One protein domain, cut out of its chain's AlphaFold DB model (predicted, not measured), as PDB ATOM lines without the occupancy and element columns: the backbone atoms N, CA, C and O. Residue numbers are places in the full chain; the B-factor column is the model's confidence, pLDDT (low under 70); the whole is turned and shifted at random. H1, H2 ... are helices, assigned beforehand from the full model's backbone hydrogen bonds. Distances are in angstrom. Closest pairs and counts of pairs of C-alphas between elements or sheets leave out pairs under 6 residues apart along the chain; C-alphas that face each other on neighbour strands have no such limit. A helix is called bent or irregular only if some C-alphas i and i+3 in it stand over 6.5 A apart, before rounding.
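This is residues 10 to 19, 29 to 123 and 228 to 281 of the 281 residues of an uncharacterized protein of Nocardia flavorosea (UniProt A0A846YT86). Three long helices, H3, H6 and H7, run side by side as a long, loose bundle, with the short H1 alongside the first part of H6. H2 packs across one end of the bundle, and H4, H5 and H8 gather at the other end. The printed part has 159 residues with eight named helices, H1 to H8 in chain order, and no named strand; the class is all helix. H1, H3, H6 and H7 form an up-and-down bundle, each running against the one before it in the chain. The whole is loose and elongated, with a radius of gyration of the C-alphas of 18.8 A and spans of 59 by 30 by 25 A.

H1, residues 10 to 19, touches H6, residues 91 to 122, at a shallow tilt of 21 degrees, the same way; the closest C-alphas, of Ala 11 and Asp 93, are 5.0 A apart. H2, residues 32 to 40, touches H3, residues 44 to 67, at a steep tilt of 64 degrees, with C-alphas 37 and 47 closest at 5.3 A. H3 touches H6 at a shallow tilt of 26 degrees, opposite ways, closest at C-alphas 57 and 110, 5.4 A. H4, residues 71 to 77, only just touches H8, residues 272 to 279, with 3 pairs of C-alphas within 8 A, the closest Lys 76 and Ile 279 at 5.6 A. H5, residues 80 to 85, also only just touches H8, with 3 pairs, closest at C-alphas 80 and 276, 6.5 A. H7, residues 228 to 263, is the hub, touching six helices; it touches H6 at a shallow tilt of 29 degrees, opposite ways, with the C-alphas of Glu 92 and Thr 256 closest at 5.2 A. H7 touches H8 with residues 262 to 263 alone, about perpendicular at 75 degrees, closest at C-alphas 263 and 275, 5.0 A. H1 and H3 are apart. Every O i to N i+4 pair is within hydrogen-bond range in H1, H2, H4, H5, H6 and H8; H3 has 19 of 20 and H7 26 of 32.

H1 begins at C-alpha 10, (14.441, 8.591, -23.004). H3 is 33.6 A long and H6 46.2 A. H7, 43.6 A, has a kink of 51 degrees near residue 243 and is only just irregular, with C-alphas 258 and 261 7.0 A apart. H8 ends at C-alpha 279, (28.763, 24.336, -26.657).

The C-alphas of Thr 43 and Thr 273, 58.9 A apart, are the two farthest apart. Residues 20 to 28 and 124 to 227 are not printed; the gaps are 19.6 A and 12.5 A between C-alphas. Of the links printed whole, H7 to H8 is short and the others are tight. Mean pLDDT of the printed part is 88.7; residues 15, 18 to 19 and 29 are under 70.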
ATOM      1  N   VAL A  10      12.995   8.681 -23.277       78.19
ATOM      2  CA  VAL A  10      14.441   8.591 -23.004       78.19
ATOM      3  C   VAL A  10      14.745   8.646 -21.509       78.19
ATOM      4  O   VAL A  10      15.457   7.777 -21.020       78.19
ATOM      5  N   ALA A  11      14.224   9.622 -20.762       73.31
ATOM      6  CA  ALA A  11      14.432   9.683 -19.315       73.31
ATOM      7  C   ALA A  11      13.873   8.438 -18.604       73.31
ATOM      8  O   ALA A  11      14.529   7.894 -17.715       73.31
ATOM      9  N   GLN A  12      12.714   7.938 -19.041       76.31
ATOM     10  CA  GLN A  12      12.141   6.691 -18.529       76.31
ATOM     11  C   GLN A  12      12.987   5.470 -18.888       76.31
ATOM     12  O   GLN A  12      13.176   4.593 -18.050       76.31
ATOM     13  N   LEU A  13      13.519   5.399 -20.110       75.75
ATOM     14  CA  LEU A  13      14.399   4.312 -20.528       75.75
ATOM     15  C   LEU A  13      15.723   4.337 -19.761       75.75
ATOM     16  O   LEU A  13      16.158   3.292 -19.294       75.75
ATOM     17  N   VAL A  14      16.303   5.516 -19.533       72.56
ATOM     18  CA  VAL A  14      17.481   5.684 -18.671       72.56
ATOM     19  C   VAL A  14      17.165   5.259 -17.239       72.56
ATOM     20  O   VAL A  14      17.945   4.530 -16.644       72.56
ATOM     21  N   GLN A  15      16.017   5.647 -16.680       69.75
ATOM     22  CA  GLN A  15      15.604   5.187 -15.349       69.75
ATOM     23  C   GLN A  15      15.399   3.669 -15.296       69.75
ATOM     24  O   GLN A  15      15.795   3.046 -14.317       69.75
ATOM     25  N   ARG A  16      14.844   3.055 -16.349       72.69
ATOM     26  CA  ARG A  16      14.712   1.594 -16.454       72.69
ATOM     27  C   ARG A  16      16.066   0.897 -16.566       72.69
ATOM     28  O   ARG A  16      16.272  -0.079 -15.863       72.69
ATOM     29  N   GLU A  17      16.980   1.393 -17.397       70.69
ATOM     30  CA  GLU A  17      18.350   0.863 -17.510       70.69
ATOM     31  C   GLU A  17      19.133   1.030 -16.207       70.69
ATOM     32  O   GLU A  17      19.954   0.189 -15.846       70.69
ATOM     33  N   LEU A  18      18.909   2.133 -15.498       66.44
ATOM     34  CA  LEU A  18      19.574   2.384 -14.235       66.44
ATOM     35  C   LEU A  18      18.977   1.557 -13.082       66.44
ATOM     36  O   LEU A  18      19.737   1.131 -12.214       66.44
ATOM     37  N   GLY A  19      17.662   1.323 -13.096       58.12
ATOM     38  CA  GLY A  19      16.913   0.564 -12.090       58.12
ATOM     39  C   GLY A  19      16.799  -0.942 -12.357       58.12
ATOM     40  O   GLY A  19      16.360  -1.672 -11.476       58.12
ATOM     41  N   GLU A  29      17.594 -11.455   3.836       61.72
ATOM     42  CA  GLU A  29      18.419 -10.296   4.186       61.72
ATOM     43  C   GLU A  29      19.844 -10.817   4.442       61.72
ATOM     44  O   GLU A  29      20.144 -11.376   5.498       61.72
ATOM     45  N   VAL A  30      20.683 -10.798   3.403       73.12
ATOM     46  CA  VAL A  30      22.041 -11.349   3.459       73.12
ATOM     47  C   VAL A  30      22.898 -10.375   4.251       73.12
ATOM     48  O   VAL A  30      23.061  -9.237   3.833       73.12
ATOM     49  N   ASP A  31      23.480 -10.818   5.366       90.19
ATOM     50  CA  ASP A  31      24.532 -10.057   6.046       90.19
ATOM     51  C   ASP A  31      25.750  -9.946   5.102       90.19
ATOM     52  O   ASP A  31      26.436 -10.957   4.867       90.19
ATOM     53  N   PRO A  32      26.040  -8.752   4.540       91.69
ATOM     54  CA  PRO A  32      27.098  -8.598   3.552       91.69
ATOM     55  C   PRO A  32      28.468  -8.919   4.151       91.69
ATOM     56  O   PRO A  32      29.326  -9.461   3.457       91.69
ATOM     57  N   VAL A  33      28.670  -8.670   5.449       95.50
ATOM     58  CA  VAL A  33      29.933  -8.968   6.131       95.50
ATOM     59  C   VAL A  33      30.151 -10.475   6.186       95.50
ATOM     60  O   VAL A  33      31.217 -10.963   5.800       95.50
ATOM     61  N   ALA A  34      29.136 -11.234   6.610       95.81
ATOM     62  CA  ALA A  34      29.220 -12.688   6.676       95.81
ATOM     63  C   ALA A  34      29.504 -13.308   5.300       95.81
ATOM     64  O   ALA A  34      30.327 -14.225   5.205       95.81
ATOM     65  N   LYS A  35      28.875 -12.786   4.237       95.38
ATOM     66  CA  LYS A  35      29.061 -13.304   2.878       95.38
ATOM     67  C   LYS A  35      30.426 -12.949   2.290       95.38
ATOM     68  O   LYS A  35      31.078 -13.822   1.722       95.38
ATOM     69  N   VAL A  36      30.900 -11.717   2.473       96.50
ATOM     70  CA  VAL A  36      32.255 -11.307   2.056       96.50
ATOM     71  C   VAL A  36      33.317 -12.157   2.751       96.50
ATOM     72  O   VAL A  36      34.244 -12.646   2.102       96.50
ATOM     73  N   ARG A  37      33.152 -12.389   4.059       97.12
ATOM     74  CA  ARG A  37      34.040 -13.243   4.853       97.12
ATOM     75  C   ARG A  37      34.107 -14.668   4.304       97.12
ATOM     76  O   ARG A  37      35.193 -15.228   4.199       97.12
ATOM     77  N   GLU A  38      32.957 -15.245   3.958       96.44
ATOM     78  CA  GLU A  38      32.859 -16.585   3.368       96.44
ATOM     79  C   GLU A  38      33.546 -16.659   1.996       96.44
ATOM     80  O   GLU A  38      34.373 -17.540   1.770       96.44
ATOM     81  N   LEU A  39      33.233 -15.728   1.090       95.94
ATOM     82  CA  LEU A  39      33.722 -15.749  -0.292       95.94
ATOM     83  C   LEU A  39      35.246 -15.585  -0.374       95.94
ATOM     84  O   LEU A  39      35.920 -16.327  -1.100       95.94
ATOM     85  N   LEU A  40      35.792 -14.636   0.391       97.00
ATOM     86  CA  LEU A  40      37.216 -14.290   0.350       97.00
ATOM     87  C   LEU A  40      38.067 -15.049   1.374       97.00
ATOM     88  O   LEU A  40      39.286 -14.938   1.317       97.00
ATOM     89  N   GLU A  41      37.454 -15.823   2.277       96.19
ATOM     90  CA  GLU A  41      38.140 -16.556   3.358       96.19
ATOM     91  C   GLU A  41      38.999 -15.651   4.265       96.19
ATOM     92  O   GLU A  41      40.075 -16.027   4.732       96.19
ATOM     93  N   ILE A  42      38.506 -14.440   4.528       96.44
ATOM     94  CA  ILE A  42      39.175 -13.429   5.359       96.44
ATOM     95  C   ILE A  42      38.611 -13.398   6.785       96.44
ATOM     96  O   ILE A  42      37.638 -14.076   7.117       96.44
ATOM     97  N   THR A  43      39.230 -12.610   7.663       97.12
ATOM     98  CA  THR A  43      38.732 -12.405   9.031       97.12
ATOM     99  C   THR A  43      37.480 -11.522   9.063       97.12
ATOM    100  O   THR A  43      37.178 -10.807   8.107       97.12
ATOM    101  N   GLN A  44      36.757 -11.554  10.189       96.94
ATOM    102  CA  GLN A  44      35.607 -10.678  10.430       96.94
ATOM    103  C   GLN A  44      35.985  -9.199  10.260       96.94
ATOM    104  O   GLN A  44      35.359  -8.508   9.465       96.94
ATOM    105  N   ASP A  45      37.049  -8.748  10.927       97.19
ATOM    106  CA  ASP A  45      37.501  -7.351  10.890       97.19
ATOM    107  C   ASP A  45      37.857  -6.898   9.465       97.19
ATOM    108  O   ASP A  45      37.534  -5.784   9.054       97.19
ATOM    109  N   GLN A  46      38.490  -7.770   8.673       96.44
ATOM    110  CA  GLN A  46      38.800  -7.485   7.268       96.44
ATOM    111  C   GLN A  46      37.532  -7.381   6.409       96.44
ATOM    112  O   GLN A  46      37.450  -6.503   5.548       96.44
ATOM    113  N   ALA A  47      36.541  -8.248   6.638       97.25
ATOM    114  CA  ALA A  47      35.263  -8.188   5.934       97.25
ATOM    115  C   ALA A  47      34.466  -6.926   6.306       97.25
ATOM    116  O   ALA A  47      33.953  -6.247   5.419       97.25
ATOM    117  N   GLU A  48      34.421  -6.560   7.590       96.44
ATOM    118  CA  GLU A  48      33.802  -5.314   8.061       96.44
ATOM    119  C   GLU A  48      34.477  -4.090   7.439       96.44
ATOM    120  O   GLU A  48      33.797  -3.180   6.959       96.44
ATOM    121  N   HIS A  49      35.810  -4.093   7.374       95.50
ATOM    122  CA  HIS A  49      36.563  -3.031   6.724       95.50
ATOM    123  C   HIS A  49      36.241  -2.924   5.224       95.50
ATOM    124  O   HIS A  49      36.019  -1.818   4.739       95.50
ATOM    125  N   LEU A  50      36.136  -4.041   4.495       95.06
ATOM    126  CA  LEU A  50      35.745  -4.036   3.077       95.06
ATOM    127  C   LEU A  50      34.327  -3.501   2.850       95.06
ATOM    128  O   LEU A  50      34.105  -2.707   1.933       95.06
ATOM    129  N   VAL A  51      33.364  -3.905   3.680       94.06
ATOM    130  CA  VAL A  51      31.985  -3.391   3.608       94.06
ATOM    131  C   VAL A  51      31.954  -1.888   3.906       94.06
ATOM    132  O   VAL A  51      31.272  -1.124   3.223       94.06
ATOM    133  N   TYR A  52      32.740  -1.431   4.879       93.25
ATOM    134  CA  TYR A  52      32.871  -0.010   5.181       93.25
ATOM    135  C   TYR A  52      33.501   0.783   4.021       93.25
ATOM    136  O   TYR A  52      32.946   1.796   3.589       93.25
ATOM    137  N   GLU A  53      34.634   0.320   3.486       91.50
ATOM    138  CA  GLU A  53      35.341   1.001   2.397       91.50
ATOM    139  C   GLU A  53      34.521   1.030   1.110       91.50
ATOM    140  O   GLU A  53      34.471   2.061   0.441       91.50
ATOM    141  N   SER A  54      33.816  -0.053   0.785       89.50
ATOM    142  CA  SER A  54      32.918  -0.087  -0.373       89.50
ATOM    143  C   SER A  54      31.788   0.937  -0.245       89.50
ATOM    144  O   SER A  54      31.567   1.699  -1.187       89.50
ATOM    145  N   LYS A  55      31.154   1.066   0.930       89.19
ATOM    146  CA  LYS A  55      30.152   2.113   1.179       89.19
ATOM    147  C   LYS A  55      30.728   3.517   0.985       89.19
ATOM    148  O   LYS A  55      30.122   4.346   0.303       89.19
ATOM    149  N   ARG A  56      31.906   3.780   1.555       89.38
ATOM    150  CA  ARG A  56      32.603   5.073   1.454       89.38
ATOM    151  C   ARG A  56      32.964   5.414   0.003       89.38
ATOM    152  O   ARG A  56      32.764   6.543  -0.448       89.38
ATOM    153  N   LEU A  57      33.502   4.448  -0.742       84.94
ATOM    154  CA  LEU A  57      33.907   4.617  -2.141       84.94
ATOM    155  C   LEU A  57      32.710   4.808  -3.071       84.94
ATOM    156  O   LEU A  57      32.792   5.601  -4.009       84.94
ATOM    157  N   TYR A  58      31.615   4.098  -2.813       82.31
ATOM    158  CA  TYR A  58      30.449   4.113  -3.681       82.31
ATOM    159  C   TYR A  58      29.521   5.287  -3.358       82.31
ATOM    160  O   TYR A  58      29.291   6.132  -4.212       82.31
ATOM    161  N   ILE A  59      29.032   5.414  -2.123       81.44
ATOM    162  CA  ILE A  59      27.999   6.405  -1.780       81.44
ATOM    163  C   ILE A  59      28.604   7.786  -1.536       81.44
ATOM    164  O   ILE A  59      28.202   8.759  -2.181       81.44
ATOM    165  N   ASP A  60      29.568   7.895  -0.620       83.38
ATOM    166  CA  ASP A  60      30.069   9.205  -0.181       83.38
ATOM    167  C   ASP A  60      30.809   9.915  -1.315       83.38
ATOM    168  O   ASP A  60      30.566  11.093  -1.593       83.38
ATOM    169  N   ARG A  61      31.652   9.172  -2.037       80.12
ATOM    170  CA  ARG A  61      32.391   9.703  -3.186       80.12
ATOM    171  C   ARG A  61      31.472  10.098  -4.338       80.12
ATOM    172  O   ARG A  61      31.700  11.133  -4.968       80.12
ATOM    173  N   MET A  62      30.415   9.326  -4.609       79.88
ATOM    174  CA  MET A  62      29.404   9.736  -5.585       79.88
ATOM    175  C   MET A  62      28.723  11.024  -5.134       79.88
ATOM    176  O   MET A  62      28.693  11.982  -5.907       79.88
ATOM    177  N   ARG A  63      28.241  11.101  -3.887       82.19
ATOM    178  CA  ARG A  63      27.607  12.314  -3.347       82.19
ATOM    179  C   ARG A  63      28.509  13.539  -3.484       82.19
ATOM    180  O   ARG A  63      28.045  14.563  -3.974       82.19
ATOM    181  N   GLU A  64      29.793  13.425  -3.155       81.94
ATOM    182  CA  GLU A  64      30.774  14.509  -3.309       81.94
ATOM    183  C   GLU A  64      31.001  14.907  -4.779       81.94
ATOM    184  O   GLU A  64      31.038  16.091  -5.139       81.94
ATOM    185  N   ARG A  65      31.143  13.928  -5.677       77.69
ATOM    186  CA  ARG A  65      31.345  14.198  -7.108       77.69
ATOM    187  C   ARG A  65      30.123  14.870  -7.726       77.69
ATOM    188  O   ARG A  65      30.252  15.729  -8.604       77.69
ATOM    189  N   PHE A  66      28.941  14.479  -7.269       78.88
ATOM    190  CA  PHE A  66      27.672  14.966  -7.773       78.88
ATOM    191  C   PHE A  66      27.236  16.295  -7.149       78.88
ATOM    192  O   PHE A  66      26.667  17.122  -7.863       78.88
ATOM    193  N   SER A  67      27.583  16.580  -5.890       76.94
ATOM    194  CA  SER A  67      27.353  17.897  -5.275       76.94
ATOM    195  C   SER A  67      28.107  19.015  -6.000       76.94
ATOM    196  O   SER A  67      27.695  20.172  -5.981       76.94
ATOM    197  N   ASN A  68      29.200  18.667  -6.681       72.44
ATOM    198  CA  ASN A  68      30.024  19.580  -7.468       72.44
ATOM    199  C   ASN A  68      29.667  19.609  -8.965       72.44
ATOM    200  O   ASN A  68      30.401  20.195  -9.765       72.44
ATOM    201  N   LEU A  69      28.565  18.977  -9.382       76.75
ATOM    202  CA  LEU A  69      28.231  18.838 -10.795       76.75
ATOM    203  C   LEU A  69      27.794  20.183 -11.401       76.75
ATOM    204  O   LEU A  69      26.694  20.681 -11.174       76.75
ATOM    205  N   ARG A  70      28.671  20.777 -12.214       83.50
ATOM    206  CA  ARG A  70      28.447  22.084 -12.848       83.50
ATOM    207  C   ARG A  70      27.841  21.942 -14.242       83.50
ATOM    208  O   ARG A  70      28.420  21.285 -15.109       83.50
ATOM    209  N   VAL A  71      26.736  22.652 -14.494       84.69
ATOM    210  CA  VAL A  71      26.066  22.720 -15.811       84.69
ATOM    211  C   VAL A  71      27.061  23.041 -16.925       84.69
ATOM    212  O   VAL A  71      27.124  22.324 -17.917       84.69
ATOM    213  N   ALA A  72      27.897  24.066 -16.740       85.50
ATOM    214  CA  ALA A  72      28.861  24.502 -17.750       85.50
ATOM    215  C   ALA A  72      29.857  23.399 -18.159       85.50
ATOM    216  O   ALA A  72      30.169  23.244 -19.340       85.50
ATOM    217  N   GLU A  73      30.332  22.596 -17.203       87.31
ATOM    218  CA  GLU A  73      31.267  21.498 -17.477       87.31
ATOM    219  C   GLU A  73      30.584  20.351 -18.228       87.31
ATOM    220  O   GLU A  73      31.174  19.764 -19.139       87.31
ATOM    221  N   ARG A  74      29.320  20.064 -17.898       89.00
ATOM    222  CA  ARG A  74      28.519  19.058 -18.608       89.00
ATOM    223  C   ARG A  74      28.148  19.503 -20.012       89.00
ATOM    224  O   ARG A  74      28.257  18.709 -20.943       89.00
ATOM    225  N   LEU A  75      27.813  20.777 -20.198       89.31
ATOM    226  CA  LEU A  75      27.600  21.352 -21.524       89.31
ATOM    227  C   LEU A  75      28.861  21.227 -22.384       89.31
ATOM    228  O   LEU A  75      28.774  20.737 -23.503       89.31
ATOM    229  N   LYS A  76      30.048  21.543 -21.850       87.38
ATOM    230  CA  LYS A  76      31.318  21.399 -22.586       87.38
ATOM    231  C   LYS A  76      31.583  19.968 -23.075       87.38
ATOM    232  O   LYS A  76      32.195  19.781 -24.121       87.38
ATOM    233  N   ARG A  77      31.152  18.955 -22.316       85.00
ATOM    234  CA  ARG A  77      31.311  17.528 -22.662       85.00
ATOM    235  C   ARG A  77      30.140  16.965 -23.468       85.00
ATOM    236  O   ARG A  77      30.199  15.825 -23.924       85.00
ATOM    237  N   THR A  78      29.076  17.742 -23.641       90.12
ATOM    238  CA  THR A  78      27.893  17.312 -24.373       90.12
ATOM    239  C   THR A  78      28.205  17.239 -25.864       90.12
ATOM    240  O   THR A  78      28.673  18.202 -26.463       90.12
ATOM    241  N   ASN A  79      27.885  16.106 -26.489       91.06
ATOM    242  CA  ASN A  79      27.868  15.993 -27.941       91.06
ATOM    243  C   ASN A  79      26.423  16.192 -28.445       91.06
ATOM    244  O   ASN A  79      25.607  15.268 -28.335       91.06
ATOM    245  N   PRO A  80      26.082  17.367 -29.006       91.19
ATOM    246  CA  PRO A  80      24.711  17.677 -29.407       91.19
ATOM    247  C   PRO A  80      24.217  16.819 -30.581       91.19
ATOM    248  O   PRO A  80      23.010  16.636 -30.737       91.19
ATOM    249  N   PHE A  81      25.122  16.249 -31.383       91.69
ATOM    250  CA  PHE A  81      24.756  15.305 -32.440       91.69
ATOM    251  C   PHE A  81      24.307  13.965 -31.852       91.69
ATOM    252  O   PHE A  81      23.260  13.449 -32.239       91.69
ATOM    253  N   LEU A  82      25.052  13.430 -30.877       91.31
ATOM    254  CA  LEU A  82      24.698  12.168 -30.219       91.31
ATOM    255  C   LEU A  82      23.390  12.272 -29.436       91.31
ATOM    256  O   LEU A  82      22.601  11.334 -29.478       91.31
ATOM    257  N   LEU A  83      23.116  13.406 -28.781       91.88
ATOM    258  CA  LEU A  83      21.821  13.628 -28.121       91.88
ATOM    259  C   LEU A  83      20.648  13.504 -29.091       91.88
ATOM    260  O   LEU A  83      19.636  12.887 -28.769       91.88
ATOM    261  N   ARG A  84      20.806  14.057 -30.296       88.69
ATOM    262  CA  ARG A  84      19.762  14.028 -31.317       88.69
ATOM    263  C   ARG A  84      19.556  12.628 -31.886       88.69
ATOM    264  O   ARG A  84      18.417  12.242 -32.120       88.69
ATOM    265  N   ILE A  85      20.638  11.864 -32.060       91.19
ATOM    266  CA  ILE A  85      20.587  10.446 -32.460       91.19
ATOM    267  C   ILE A  85      19.897   9.603 -31.379       91.19
ATOM    268  O   ILE A  85      19.073   8.758 -31.707       91.19
ATOM    269  N   ARG A  86      20.173   9.880 -30.099       89.25
ATOM    270  CA  ARG A  86      19.509   9.256 -28.939       89.25
ATOM    271  C   ARG A  86      18.084   9.767 -28.695       89.25
ATOM    272  O   ARG A  86      17.489   9.431 -27.683       89.25
ATOM    273  N   ALA A  87      17.550  10.590 -29.599       91.06
ATOM    274  CA  ALA A  87      16.201  11.138 -29.543       91.06
ATOM    275  C   ALA A  87      15.862  11.918 -28.255       91.06
ATOM    276  O   ALA A  87      14.693  11.976 -27.880       91.06
ATOM    277  N   ALA A  88      16.841  12.574 -27.616       93.00
ATOM    278  CA  ALA A  88      16.587  13.454 -26.472       93.00
ATOM    279  C   ALA A  88      15.742  14.670 -26.900       93.00
ATOM    280  O   ALA A  88      16.115  15.409 -27.822       93.00
ATOM    281  N   LYS A  89      14.601  14.890 -26.243       93.81
ATOM    282  CA  LYS A  89      13.615  15.935 -26.569       93.81
ATOM    283  C   LYS A  89      13.535  17.016 -25.499       93.81
ATOM    284  O   LYS A  89      13.272  18.170 -25.842       93.81
ATOM    285  N   THR A  90      13.752  16.672 -24.235       96.31
ATOM    286  CA  THR A  90      13.605  17.588 -23.096       96.31
ATOM    287  C   THR A  90      14.940  17.893 -22.431       96.31
ATOM    288  O   THR A  90      15.925  17.171 -22.595       96.31
ATOM    289  N   VAL A  91      15.003  19.004 -21.692       95.38
ATOM    290  CA  VAL A  91      16.185  19.316 -20.870       95.38
ATOM    291  C   VAL A  91      16.400  18.226 -19.814       95.38
ATOM    292  O   VAL A  91      17.540  17.904 -19.486       95.38
ATOM    293  N   GLU A  92      15.314  17.603 -19.358       95.12
ATOM    294  CA  GLU A  92      15.336  16.434 -18.481       95.12
ATOM    295  C   GLU A  92      16.013  15.221 -19.131       95.12
ATOM    296  O   GLU A  92      16.854  14.601 -18.490       95.12
ATOM    297  N   ASP A  93      15.771  14.933 -20.417       93.69
ATOM    298  CA  ASP A  93      16.492  13.864 -21.130       93.69
ATOM    299  C   ASP A  93      17.989  14.114 -21.172       93.69
ATOM    300  O   ASP A  93      18.802  13.211 -20.975       93.69
ATOM    301  N   TRP A  94      18.364  15.363 -21.456       94.88
ATOM    302  CA  TRP A  94      19.763  15.748 -21.431       94.88
ATOM    303  C   TRP A  94      20.351  15.516 -20.039       94.88
ATOM    304  O   TRP A  94      21.400  14.880 -19.935       94.88
ATOM    305  N   ALA A  95      19.670  15.974 -18.986       93.00
ATOM    306  CA  ALA A  95      20.119  15.809 -17.612       93.00
ATOM    307  C   ALA A  95      20.241  14.326 -17.226       93.00
ATOM    308  O   ALA A  95      21.286  13.931 -16.712       93.00
ATOM    309  N   ALA A  96      19.245  13.496 -17.548       92.06
ATOM    310  CA  ALA A  96      19.256  12.054 -17.316       92.06
ATOM    311  C   ALA A  96      20.458  11.379 -17.991       92.06
ATOM    312  O   ALA A  96      21.215  10.670 -17.333       92.06
ATOM    313  N   LEU A  97      20.719  11.684 -19.266       91.62
ATOM    314  CA  LEU A  97      21.878  11.153 -19.991       91.62
ATOM    315  C   LEU A  97      23.218  11.630 -19.402       91.62
ATOM    316  O   LEU A  97      24.200  10.883 -19.406       91.62
ATOM    317  N   GLN A  98      23.290  12.872 -18.906       90.75
ATOM    318  CA  GLN A  98      24.494  13.376 -18.236       90.75
ATOM    319  C   GLN A  98      24.729  12.692 -16.887       90.75
ATOM    320  O   GLN A  98      25.873  12.354 -16.577       90.75
ATOM    321  N   VAL A  99      23.671  12.496 -16.098       89.31
ATOM    322  CA  VAL A  99      23.730  11.812 -14.800       89.31
ATOM    323  C   VAL A  99      24.104  10.347 -14.999       89.31
ATOM    324  O   VAL A  99      25.063   9.906 -14.378       89.31
ATOM    325  N   GLN A 100      23.469   9.635 -15.934       88.38
ATOM    326  CA  GLN A 100      23.802   8.247 -16.273       88.38
ATOM    327  C   GLN A 100      25.278   8.096 -16.665       88.38
ATOM    328  O   GLN A 100      25.993   7.266 -16.112       88.38
ATOM    329  N   SER A 101      25.776   8.944 -17.573       87.31
ATOM    330  CA  SER A 101      27.185   8.895 -17.981       87.31
ATOM    331  C   SER A 101      28.147   9.187 -16.826       87.31
ATOM    332  O   SER A 101      29.237   8.622 -16.783       87.31
ATOM    333  N   ALA A 102      27.780  10.094 -15.920       86.00
ATOM    334  CA  ALA A 102      28.585  10.405 -14.747       86.00
ATOM    335  C   ALA A 102      28.553   9.279 -13.705       86.00
ATOM    336  O   ALA A 102      29.573   9.040 -13.061       86.00
ATOM    337  N   LEU A 103      27.412   8.602 -13.563       86.06
ATOM    338  CA  LEU A 103      27.232   7.472 -12.664       86.06
ATOM    339  C   LEU A 103      28.101   6.299 -13.110       86.06
ATOM    340  O   LEU A 103      28.966   5.900 -12.343       86.06
ATOM    341  N   TYR A 104      28.009   5.866 -14.372       86.81
ATOM    342  CA  TYR A 104      28.842   4.770 -14.891       86.81
ATOM    343  C   TYR A 104      30.343   5.025 -14.727       86.81
ATOM    344  O   TYR A 104      31.078   4.147 -14.290       86.81
ATOM    345  N   ALA A 105      30.804   6.249 -15.006       85.75
ATOM    346  CA  ALA A 105      32.208   6.601 -14.800       85.75
ATOM    347  C   ALA A 105      32.621   6.575 -13.315       85.75
ATOM    348  O   ALA A 105      33.775   6.306 -13.003       85.75
ATOM    349  N   SER A 106      31.697   6.887 -12.403       86.25
ATOM    350  CA  SER A 106      31.958   6.841 -10.959       86.25
ATOM    351  C   SER A 106      31.934   5.414 -10.424       86.25
ATOM    352  O   SER A 106      32.731   5.085  -9.557       86.25
ATOM    353  N   GLU A 107      31.059   4.569 -10.964       87.62
ATOM    354  CA  GLU A 107      30.979   3.145 -10.638       87.62
ATOM    355  C   GLU A 107      32.245   2.409 -11.058       87.62
ATOM    356  O   GLU A 107      32.809   1.669 -10.259       87.62
ATOM    357  N   GLU A 108      32.740   2.664 -12.270       88.12
ATOM    358  CA  GLU A 108      33.994   2.081 -12.751       88.12
ATOM    359  C   GLU A 108      35.179   2.452 -11.842       88.12
ATOM    360  O   GLU A 108      35.985   1.594 -11.484       88.12
ATOM    361  N   GLU A 109      35.253   3.714 -11.413       88.50
ATOM    362  CA  GLU A 109      36.282   4.194 -10.486       88.50
ATOM    363  C   GLU A 109      36.150   3.559  -9.090       88.50
ATOM    364  O   GLU A 109      37.145   3.108  -8.520       88.50
ATOM    365  N   ALA A 110      34.932   3.491  -8.541       89.19
ATOM    366  CA  ALA A 110      34.671   2.891  -7.234       89.19
ATOM    367  C   ALA A 110      35.009   1.392  -7.217       89.19
ATOM    368  O   ALA A 110      35.666   0.924  -6.287       89.19
ATOM    369  N   VAL A 111      34.626   0.655  -8.267       91.25
ATOM    370  CA  VAL A 111      34.973  -0.765  -8.431       91.25
ATOM    371  C   VAL A 111      36.485  -0.944  -8.561       91.25
ATOM    372  O   VAL A 111      37.036  -1.843  -7.935       91.25
ATOM    373  N   GLY A 112      37.177  -0.073  -9.303       92.06
ATOM    374  CA  GLY A 112      38.640  -0.101  -9.398       92.06
ATOM    375  C   GLY A 112      39.322  -0.035  -8.031       92.06
ATOM    376  O   GLY A 112      40.127  -0.905  -7.700       92.06
ATOM    377  N   HIS A 113      38.929   0.927  -7.197       91.88
ATOM    378  CA  HIS A 113      39.471   1.054  -5.841       91.88
ATOM    379  C   HIS A 113      39.063  -0.083  -4.906       91.88
ATOM    380  O   HIS A 113      39.845  -0.486  -4.040       91.88
ATOM    381  N   LEU A 114      37.857  -0.627  -5.066       93.88
ATOM    382  CA  LEU A 114      37.435  -1.796  -4.302       93.88
ATOM    383  C   LEU A 114      38.317  -3.010  -4.630       93.88
ATOM    384  O   LEU A 114      38.764  -3.695  -3.717       93.88
ATOM    385  N   LEU A 115      38.632  -3.239  -5.905       95.81
ATOM    386  CA  LEU A 115      39.520  -4.327  -6.330       95.81
ATOM    387  C   LEU A 115      40.947  -4.150  -5.792       95.81
ATOM    388  O   LEU A 115      41.541  -5.123  -5.328       95.81
ATOM    389  N   GLU A 116      41.476  -2.925  -5.799       95.19
ATOM    390  CA  GLU A 116      42.760  -2.588  -5.161       95.19
ATOM    391  C   GLU A 116      42.734  -2.901  -3.653       95.19
ATOM    392  O   GLU A 116      43.658  -3.519  -3.122       95.19
ATOM    393  N   THR A 117      41.641  -2.544  -2.971       94.88
ATOM    394  CA  THR A 117      41.456  -2.793  -1.531       94.88
ATOM    395  C   THR A 117      41.369  -4.290  -1.224       94.88
ATOM    396  O   THR A 117      42.030  -4.774  -0.304       94.88
ATOM    397  N   ILE A 118      40.607  -5.047  -2.021       96.94
ATOM    398  CA  ILE A 118      40.517  -6.510  -1.909       96.94
ATOM    399  C   ILE A 118      41.898  -7.136  -2.100       96.94
ATOM    400  O   ILE A 118      42.295  -7.989  -1.307       96.94
ATOM    401  N   ALA A 119      42.653  -6.698  -3.110       97.38
ATOM    402  CA  ALA A 119      44.006  -7.188  -3.325       97.38
ATOM    403  C   ALA A 119      44.898  -6.914  -2.105       97.38
ATOM    404  O   ALA A 119      45.518  -7.843  -1.606       97.38
ATOM    405  N   MET A 120      44.914  -5.691  -1.569       95.69
ATOM    406  CA  MET A 120      45.720  -5.346  -0.388       95.69
ATOM    407  C   MET A 120      45.393  -6.210   0.841       95.69
ATOM    408  O   MET A 120      46.297  -6.618   1.564       95.69
ATOM    409  N   ILE A 121      44.111  -6.496   1.078       95.94
ATOM    410  CA  ILE A 121      43.650  -7.248   2.254       95.94
ATOM    411  C   ILE A 121      43.927  -8.745   2.127       95.94
ATOM    412  O   ILE A 121      44.301  -9.386   3.111       95.94
ATOM    413  N   CYS A 122      43.712  -9.306   0.937       97.06
ATOM    414  CA  CYS A 122      43.782 -10.748   0.719       97.06
ATOM    415  C   CYS A 122      45.201 -11.227   0.391       97.06
ATOM    416  O   CYS A 122      45.531 -12.375   0.690       97.06
ATOM    417  N   PHE A 123      46.051 -10.379  -0.200       96.75
ATOM    418  CA  PHE A 123      47.364 -10.811  -0.674       96.75
ATOM    419  C   PHE A 123      48.273 -11.244   0.494       96.75
ATOM    420  O   PHE A 123      48.531 -10.453   1.405       96.75
ATOM    421  N   VAL A 228      35.928 -12.732  -6.072       97.06
ATOM    422  CA  VAL A 228      36.115 -11.274  -6.076       97.06
ATOM    423  C   VAL A 228      35.008 -10.581  -6.876       97.06
ATOM    424  O   VAL A 228      34.462  -9.573  -6.421       97.06
ATOM    425  N   GLY A 229      34.637 -11.130  -8.036       94.94
ATOM    426  CA  GLY A 229      33.507 -10.649  -8.831       94.94
ATOM    427  C   GLY A 229      32.174 -10.718  -8.080       94.94
ATOM    428  O   GLY A 229      31.420  -9.747  -8.094       94.94
ATOM    429  N   GLU A 230      31.910 -11.818  -7.372       94.94
ATOM    430  CA  GLU A 230      30.710 -11.986  -6.540       94.94
ATOM    431  C   GLU A 230      30.660 -10.979  -5.386       94.94
ATOM    432  O   GLU A 230      29.612 -10.380  -5.145       94.94
ATOM    433  N   VAL A 231      31.789 -10.718  -4.718       94.44
ATOM    434  CA  VAL A 231      31.878  -9.673  -3.685       94.44
ATOM    435  C   VAL A 231      31.605  -8.290  -4.264       94.44
ATOM    436  O   VAL A 231      30.841  -7.524  -3.679       94.44
ATOM    437  N   CYS A 232      32.188  -7.962  -5.421       93.06
ATOM    438  CA  CYS A 232      31.924  -6.681  -6.072       93.06
ATOM    439  C   CYS A 232      30.440  -6.539  -6.426       93.06
ATOM    440  O   CYS A 232      29.865  -5.483  -6.181       93.06
ATOM    441  N   ALA A 233      29.816  -7.594  -6.956       90.50
ATOM    442  CA  ALA A 233      28.396  -7.597  -7.289       90.50
ATOM    443  C   ALA A 233      27.515  -7.410  -6.046       90.50
ATOM    444  O   ALA A 233      26.643  -6.547  -6.062       90.50
ATOM    445  N   LEU A 234      27.781  -8.156  -4.969       90.31
ATOM    446  CA  LEU A 234      27.066  -8.051  -3.695       90.31
ATOM    447  C   LEU A 234      27.121  -6.624  -3.137       90.31
ATOM    448  O   LEU A 234      26.086  -6.019  -2.873       90.31
ATOM    449  N   LEU A 235      28.331  -6.076  -2.983       89.25
ATOM    450  CA  LEU A 235      28.527  -4.766  -2.361       89.25
ATOM    451  C   LEU A 235      28.011  -3.632  -3.251       89.25
ATOM    452  O   LEU A 235      27.381  -2.701  -2.760       89.25
ATOM    453  N   CYS A 236      28.239  -3.699  -4.564       85.06
ATOM    454  CA  CYS A 236      27.758  -2.654  -5.464       85.06
ATOM    455  C   CYS A 236      26.236  -2.684  -5.621       85.06
ATOM    456  O   CYS A 236      25.652  -1.616  -5.749       85.06
ATOM    457  N   ALA A 237      25.588  -3.856  -5.612       83.75
ATOM    458  CA  ALA A 237      24.130  -3.944  -5.696       83.75
ATOM    459  C   ALA A 237      23.458  -3.273  -4.490       83.75
ATOM    460  O   ALA A 237      22.601  -2.412  -4.686       83.75
ATOM    461  N   GLU A 238      23.930  -3.593  -3.282       78.25
ATOM    462  CA  GLU A 238      23.441  -3.020  -2.022       78.25
ATOM    463  C   GLU A 238      23.468  -1.483  -2.044       78.25
ATOM    464  O   GLU A 238      22.480  -0.809  -1.763       78.25
ATOM    465  N   PHE A 239      24.599  -0.893  -2.440       78.56
ATOM    466  CA  PHE A 239      24.741   0.565  -2.427       78.56
ATOM    467  C   PHE A 239      24.120   1.251  -3.641       78.56
ATOM    468  O   PHE A 239      23.776   2.436  -3.575       78.56
ATOM    469  N   ARG A 240      23.972   0.534  -4.758       82.38
ATOM    470  CA  ARG A 240      23.341   1.073  -5.959       82.38
ATOM    471  C   ARG A 240      21.871   1.374  -5.720       82.38
ATOM    472  O   ARG A 240      21.422   2.412  -6.193       82.38
ATOM    473  N   GLU A 241      21.149   0.536  -4.983       80.81
ATOM    474  CA  GLU A 241      19.740   0.786  -4.661       80.81
ATOM    475  C   GLU A 241      19.567   2.131  -3.932       80.81
ATOM    476  O   GLU A 241      18.825   2.996  -4.403       80.81
ATOM    477  N   GLU A 242      20.364   2.397  -2.887       79.62
ATOM    478  CA  GLU A 242      20.326   3.682  -2.168       79.62
ATOM    479  C   GLU A 242      20.615   4.872  -3.103       79.62
ATOM    480  O   GLU A 242      19.929   5.901  -3.058       79.62
ATOM    481  N   VAL A 243      21.630   4.752  -3.966       83.56
ATOM    482  CA  VAL A 243      22.001   5.803  -4.926       83.56
ATOM    483  C   VAL A 243      20.882   6.051  -5.940       83.56
ATOM    484  O   VAL A 243      20.596   7.207  -6.275       83.56
ATOM    485  N   MET A 244      20.240   4.987  -6.414       83.25
ATOM    486  CA  MET A 244      19.180   5.047  -7.412       83.25
ATOM    487  C   MET A 244      17.890   5.653  -6.866       83.25
ATOM    488  O   MET A 244      17.278   6.469  -7.556       83.25
ATOM    489  N   ASP A 245      17.520   5.327  -5.630       83.12
ATOM    490  CA  ASP A 245      16.268   5.791  -5.028       83.12
ATOM    491  C   ASP A 245      16.352   7.220  -4.493       83.12
ATOM    492  O   ASP A 245      15.361   7.957  -4.489       83.12
ATOM    493  N   THR A 246      17.538   7.642  -4.049       83.62
ATOM    494  CA  THR A 246      17.711   8.945  -3.394       83.62
ATOM    495  C   THR A 246      18.426   9.952  -4.287       83.62
ATOM    496  O   THR A 246      17.877  11.001  -4.634       83.62
ATOM    497  N   LEU A 247      19.656   9.638  -4.689       83.88
ATOM    498  CA  LEU A 247      20.585  10.603  -5.262       83.88
ATOM    499  C   LEU A 247      20.269  10.901  -6.732       83.88
ATOM    500  O   LEU A 247      20.222  12.064  -7.134       83.88
ATOM    501  N   VAL A 248      20.027   9.875  -7.551       87.88
ATOM    502  CA  VAL A 248      19.825  10.043  -9.001       87.88
ATOM    503  C   VAL A 248      18.626  10.946  -9.347       87.88
ATOM    504  O   VAL A 248      18.818  11.882 -10.134       87.88
ATOM    505  N   PRO A 249      17.420  10.767  -8.768       89.12
ATOM    506  CA  PRO A 249      16.271  11.620  -9.073       89.12
ATOM    507  C   PRO A 249      16.514  13.086  -8.700       89.12
ATOM    508  O   PRO A 249      16.155  14.001  -9.450       89.12
ATOM    509  N   GLU A 250      17.166  13.327  -7.559       87.94
ATOM    510  CA  GLU A 250      17.517  14.675  -7.120       87.94
ATOM    511  C   GLU A 250      18.492  15.351  -8.091       87.94
ATOM    512  O   GLU A 250      18.299  16.519  -8.449       87.94
ATOM    513  N   LEU A 251      19.498  14.614  -8.570       88.31
ATOM    514  CA  LEU A 251      20.484  15.129  -9.517       88.31
ATOM    515  C   LEU A 251      19.875  15.475 -10.866       88.31
ATOM    516  O   LEU A 251      20.175  16.543 -11.402       88.31
ATOM    517  N   ILE A 252      19.003  14.619 -11.401       91.81
ATOM    518  CA  ILE A 252      18.308  14.893 -12.663       91.81
ATOM    519  C   ILE A 252      17.482  16.168 -12.524       91.81
ATOM    520  O   ILE A 252      17.609  17.073 -13.351       91.81
ATOM    521  N   ARG A 253      16.696  16.295 -11.449       91.31
ATOM    522  CA  ARG A 253      15.870  17.483 -11.195       91.31
ATOM    523  C   ARG A 253      16.718  18.750 -11.057       91.31
ATOM    524  O   ARG A 253      16.421  19.763 -11.690       91.31
ATOM    525  N   SER A 254      17.775  18.700 -10.247       90.25
ATOM    526  CA  SER A 254      18.676  19.835 -10.016       90.25
ATOM    527  C   SER A 254      19.351  20.291 -11.311       90.25
ATOM    528  O   SER A 254      19.308  21.472 -11.670       90.25
ATOM    529  N   LEU A 255      19.895  19.338 -12.071       91.75
ATOM    530  CA  LEU A 255      20.586  19.601 -13.326       91.75
ATOM    531  C   LEU A 255      19.632  20.113 -14.415       91.75
ATOM    532  O   LEU A 255      19.993  21.026 -15.160       91.75
ATOM    533  N   THR A 256      18.407  19.585 -14.467       94.06
ATOM    534  CA  THR A 256      17.347  20.050 -15.375       94.06
ATOM    535  C   THR A 256      17.011  21.511 -15.109       94.06
ATOM    536  O   THR A 256      17.095  22.339 -16.015       94.06
ATOM    537  N   ASN A 257      16.706  21.852 -13.853       93.06
ATOM    538  CA  ASN A 257      16.358  23.216 -13.455       93.06
ATOM    539  C   ASN A 257      17.483  24.204 -13.776       93.06
ATOM    540  O   ASN A 257      17.238  25.284 -14.316       93.06
ATOM    541  N   ALA A 258      18.726  23.819 -13.488       91.56
ATOM    542  CA  ALA A 258      19.883  24.666 -13.726       91.56
ATOM    543  C   ALA A 258      20.176  24.868 -15.227       91.56
ATOM    544  O   ALA A 258      20.613  25.945 -15.631       91.56
ATOM    545  N   ALA A 259      19.911  23.867 -16.072       93.62
ATOM    546  CA  ALA A 259      20.155  23.946 -17.512       93.62
ATOM    547  C   ALA A 259      18.979  24.508 -18.325       93.62
ATOM    548  O   ALA A 259      19.182  24.930 -19.467       93.62
ATOM    549  N   GLN A 260      17.769  24.570 -17.759       95.00
ATOM    550  CA  GLN A 260      16.559  25.014 -18.462       95.00
ATOM    551  C   GLN A 260      16.740  26.375 -19.142       95.00
ATOM    552  O   GLN A 260      16.382  26.554 -20.306       95.00
ATOM    553  N   HIS A 261      17.344  27.331 -18.441       92.44
ATOM    554  CA  HIS A 261      17.571  28.677 -18.969       92.44
ATOM    555  C   HIS A 261      18.702  28.747 -20.004       92.44
ATOM    556  O   HIS A 261      18.734  29.671 -20.816       92.44
ATOM    557  N   GLU A 262      19.619  27.779 -19.991       93.12
ATOM    558  CA  GLU A 262      20.792  27.743 -20.868       93.12
ATOM    559  C   GLU A 262      20.469  27.099 -22.224       93.12
ATOM    560  O   GLU A 262      20.906  27.589 -23.269       93.12
ATOM    561  N   ILE A 263      19.707  25.999 -22.217       95.00
ATOM    562  CA  ILE A 263      19.516  25.132 -23.393       95.00
ATOM    563  C   ILE A 263      18.056  24.745 -23.660       95.00
ATOM    564  O   ILE A 263      17.786  24.033 -24.627       95.00
ATOM    565  N   GLY A 264      17.118  25.197 -22.827       95.12
ATOM    566  CA  GLY A 264      15.697  24.891 -22.950       95.12
ATOM    567  C   GLY A 264      14.856  26.003 -23.588       95.12
ATOM    568  O   GLY A 264      15.252  27.175 -23.641       95.12
ATOM    569  N   ASP A 265      13.666  25.623 -24.061       94.56
ATOM    570  CA  ASP A 265      12.568  26.530 -24.414       94.56
ATOM    571  C   ASP A 265      11.606  26.759 -23.227       94.56
ATOM    572  O   ASP A 265      11.814  26.263 -22.124       94.56
ATOM    573  N   SER A 266      10.538  27.539 -23.407       91.75
ATOM    574  CA  SER A 266       9.568  27.805 -22.328       91.75
ATOM    575  C   SER A 266       8.721  26.589 -21.926       91.75
ATOM    576  O   SER A 266       8.007  26.664 -20.932       91.75
ATOM    577  N   ALA A 267       8.759  25.501 -22.698       92.38
ATOM    578  CA  ALA A 267       7.995  24.277 -22.476       92.38
ATOM    579  C   ALA A 267       8.864  23.125 -21.934       92.38
ATOM    580  O   ALA A 267       8.411  21.985 -21.923       92.38
ATOM    581  N   GLY A 268      10.112  23.387 -21.524       91.62
ATOM    582  CA  GLY A 268      11.015  22.339 -21.027       91.62
ATOM    583  C   GLY A 268      11.715  21.529 -22.124       91.62
ATOM    584  O   GLY A 268      12.477  20.606 -21.829       91.62
ATOM    585  N   ARG A 269      11.489  21.857 -23.402       95.12
ATOM    586  CA  ARG A 269      12.089  21.134 -24.531       95.12
ATOM    587  C   ARG A 269      13.494  21.643 -24.806       95.12
ATOM    588  O   ARG A 269      13.785  22.820 -24.602       95.12
ATOM    589  N   LEU A 270      14.352  20.767 -25.317       94.75
ATOM    590  CA  LEU A 270      15.687  21.145 -25.769       94.75
ATOM    591  C   LEU A 270      15.601  22.075 -26.982       94.75
ATOM    592  O   LEU A 270      15.154  21.683 -28.063       94.75
ATOM    593  N   ASP A 271      16.125  23.290 -26.836       95.81
ATOM    594  CA  ASP A 271      16.432  24.163 -27.962       95.81
ATOM    595  C   ASP A 271      17.825  23.796 -28.480       95.81
ATOM    596  O   ASP A 271      18.856  24.312 -28.037       95.81
ATOM    597  N   TYR A 272      17.860  22.882 -29.453       93.62
ATOM    598  CA  TYR A 272      19.111  22.444 -30.066       93.62
ATOM    599  C   TYR A 272      19.917  23.613 -30.643       93.62
ATOM    600  O   TYR A 272      21.142  23.592 -30.569       93.62
ATOM    601  N   THR A 273      19.278  24.661 -31.170       93.50
ATOM    602  CA  THR A 273      20.009  25.822 -31.700       93.50
ATOM    603  C   THR A 273      20.767  26.539 -30.585       93.50
ATOM    604  O   THR A 273      21.942  26.877 -30.761       93.50
ATOM    605  N   ARG A 274      20.126  26.751 -29.426       93.62
ATOM    606  CA  ARG A 274      20.791  27.302 -28.231       93.62
ATOM    607  C   ARG A 274      21.892  26.381 -27.734       93.62
ATOM    608  O   ARG A 274      23.003  26.857 -27.528       93.62
ATOM    609  N   LEU A 275      21.616  25.082 -27.631       93.00
ATOM    610  CA  LEU A 275      22.589  24.078 -27.207       93.00
ATOM    611  C   LEU A 275      23.855  24.107 -28.077       93.00
ATOM    612  O   LEU A 275      24.954  24.269 -27.556       93.00
ATOM    613  N   PHE A 276      23.711  24.036 -29.404       91.62
ATOM    614  CA  PHE A 276      24.838  24.101 -30.342       91.62
ATOM    615  C   PHE A 276      25.654  25.385 -30.171       91.62
ATOM    616  O   PHE A 276      26.882  25.343 -30.131       91.62
ATOM    617  N   ARG A 277      24.983  26.537 -30.042       90.75
ATOM    618  CA  ARG A 277      25.656  27.829 -29.831       90.75
ATOM    619  C   ARG A 277      26.359  27.909 -28.484       90.75
ATOM    620  O   ARG A 277      27.367  28.597 -28.379       90.75
ATOM    621  N   ARG A 278      25.814  27.261 -27.457       89.00
ATOM    622  CA  ARG A 278      26.368  27.292 -26.107       89.00
ATOM    623  C   ARG A 278      27.609  26.418 -25.972       89.00
ATOM    624  O   ARG A 278      28.527  26.817 -25.266       89.00
ATOM    625  N   ILE A 279      27.634  25.276 -26.657       89.00
ATOM    626  CA  ILE A 279      28.763  24.336 -26.657       89.00
ATOM    627  C   ILE A 279      29.924  24.852 -27.517       89.00
ATOM    628  O   ILE A 279      31.078  24.688 -27.142       89.00
ATOM    629  N   ASN A 280      29.626  25.495 -28.651       84.25
ATOM    630  CA  ASN A 280      30.636  25.951 -29.618       84.25
ATOM    631  C   ASN A 280      31.125  27.397 -29.387       84.25
ATOM    632  O   ASN A 280      31.708  27.988 -30.297       84.25
ATOM    633  N   ARG A 281      30.837  27.986 -28.225       74.19
ATOM    634  CA  ARG A 281      31.340  29.306 -27.809       74.19
ATOM    635  C   ARG A 281      32.609  29.152 -26.990       74.19
ATOM    636  O   ARG A 281      33.524  29.966 -27.225       74.19
TER     637      ARG A 281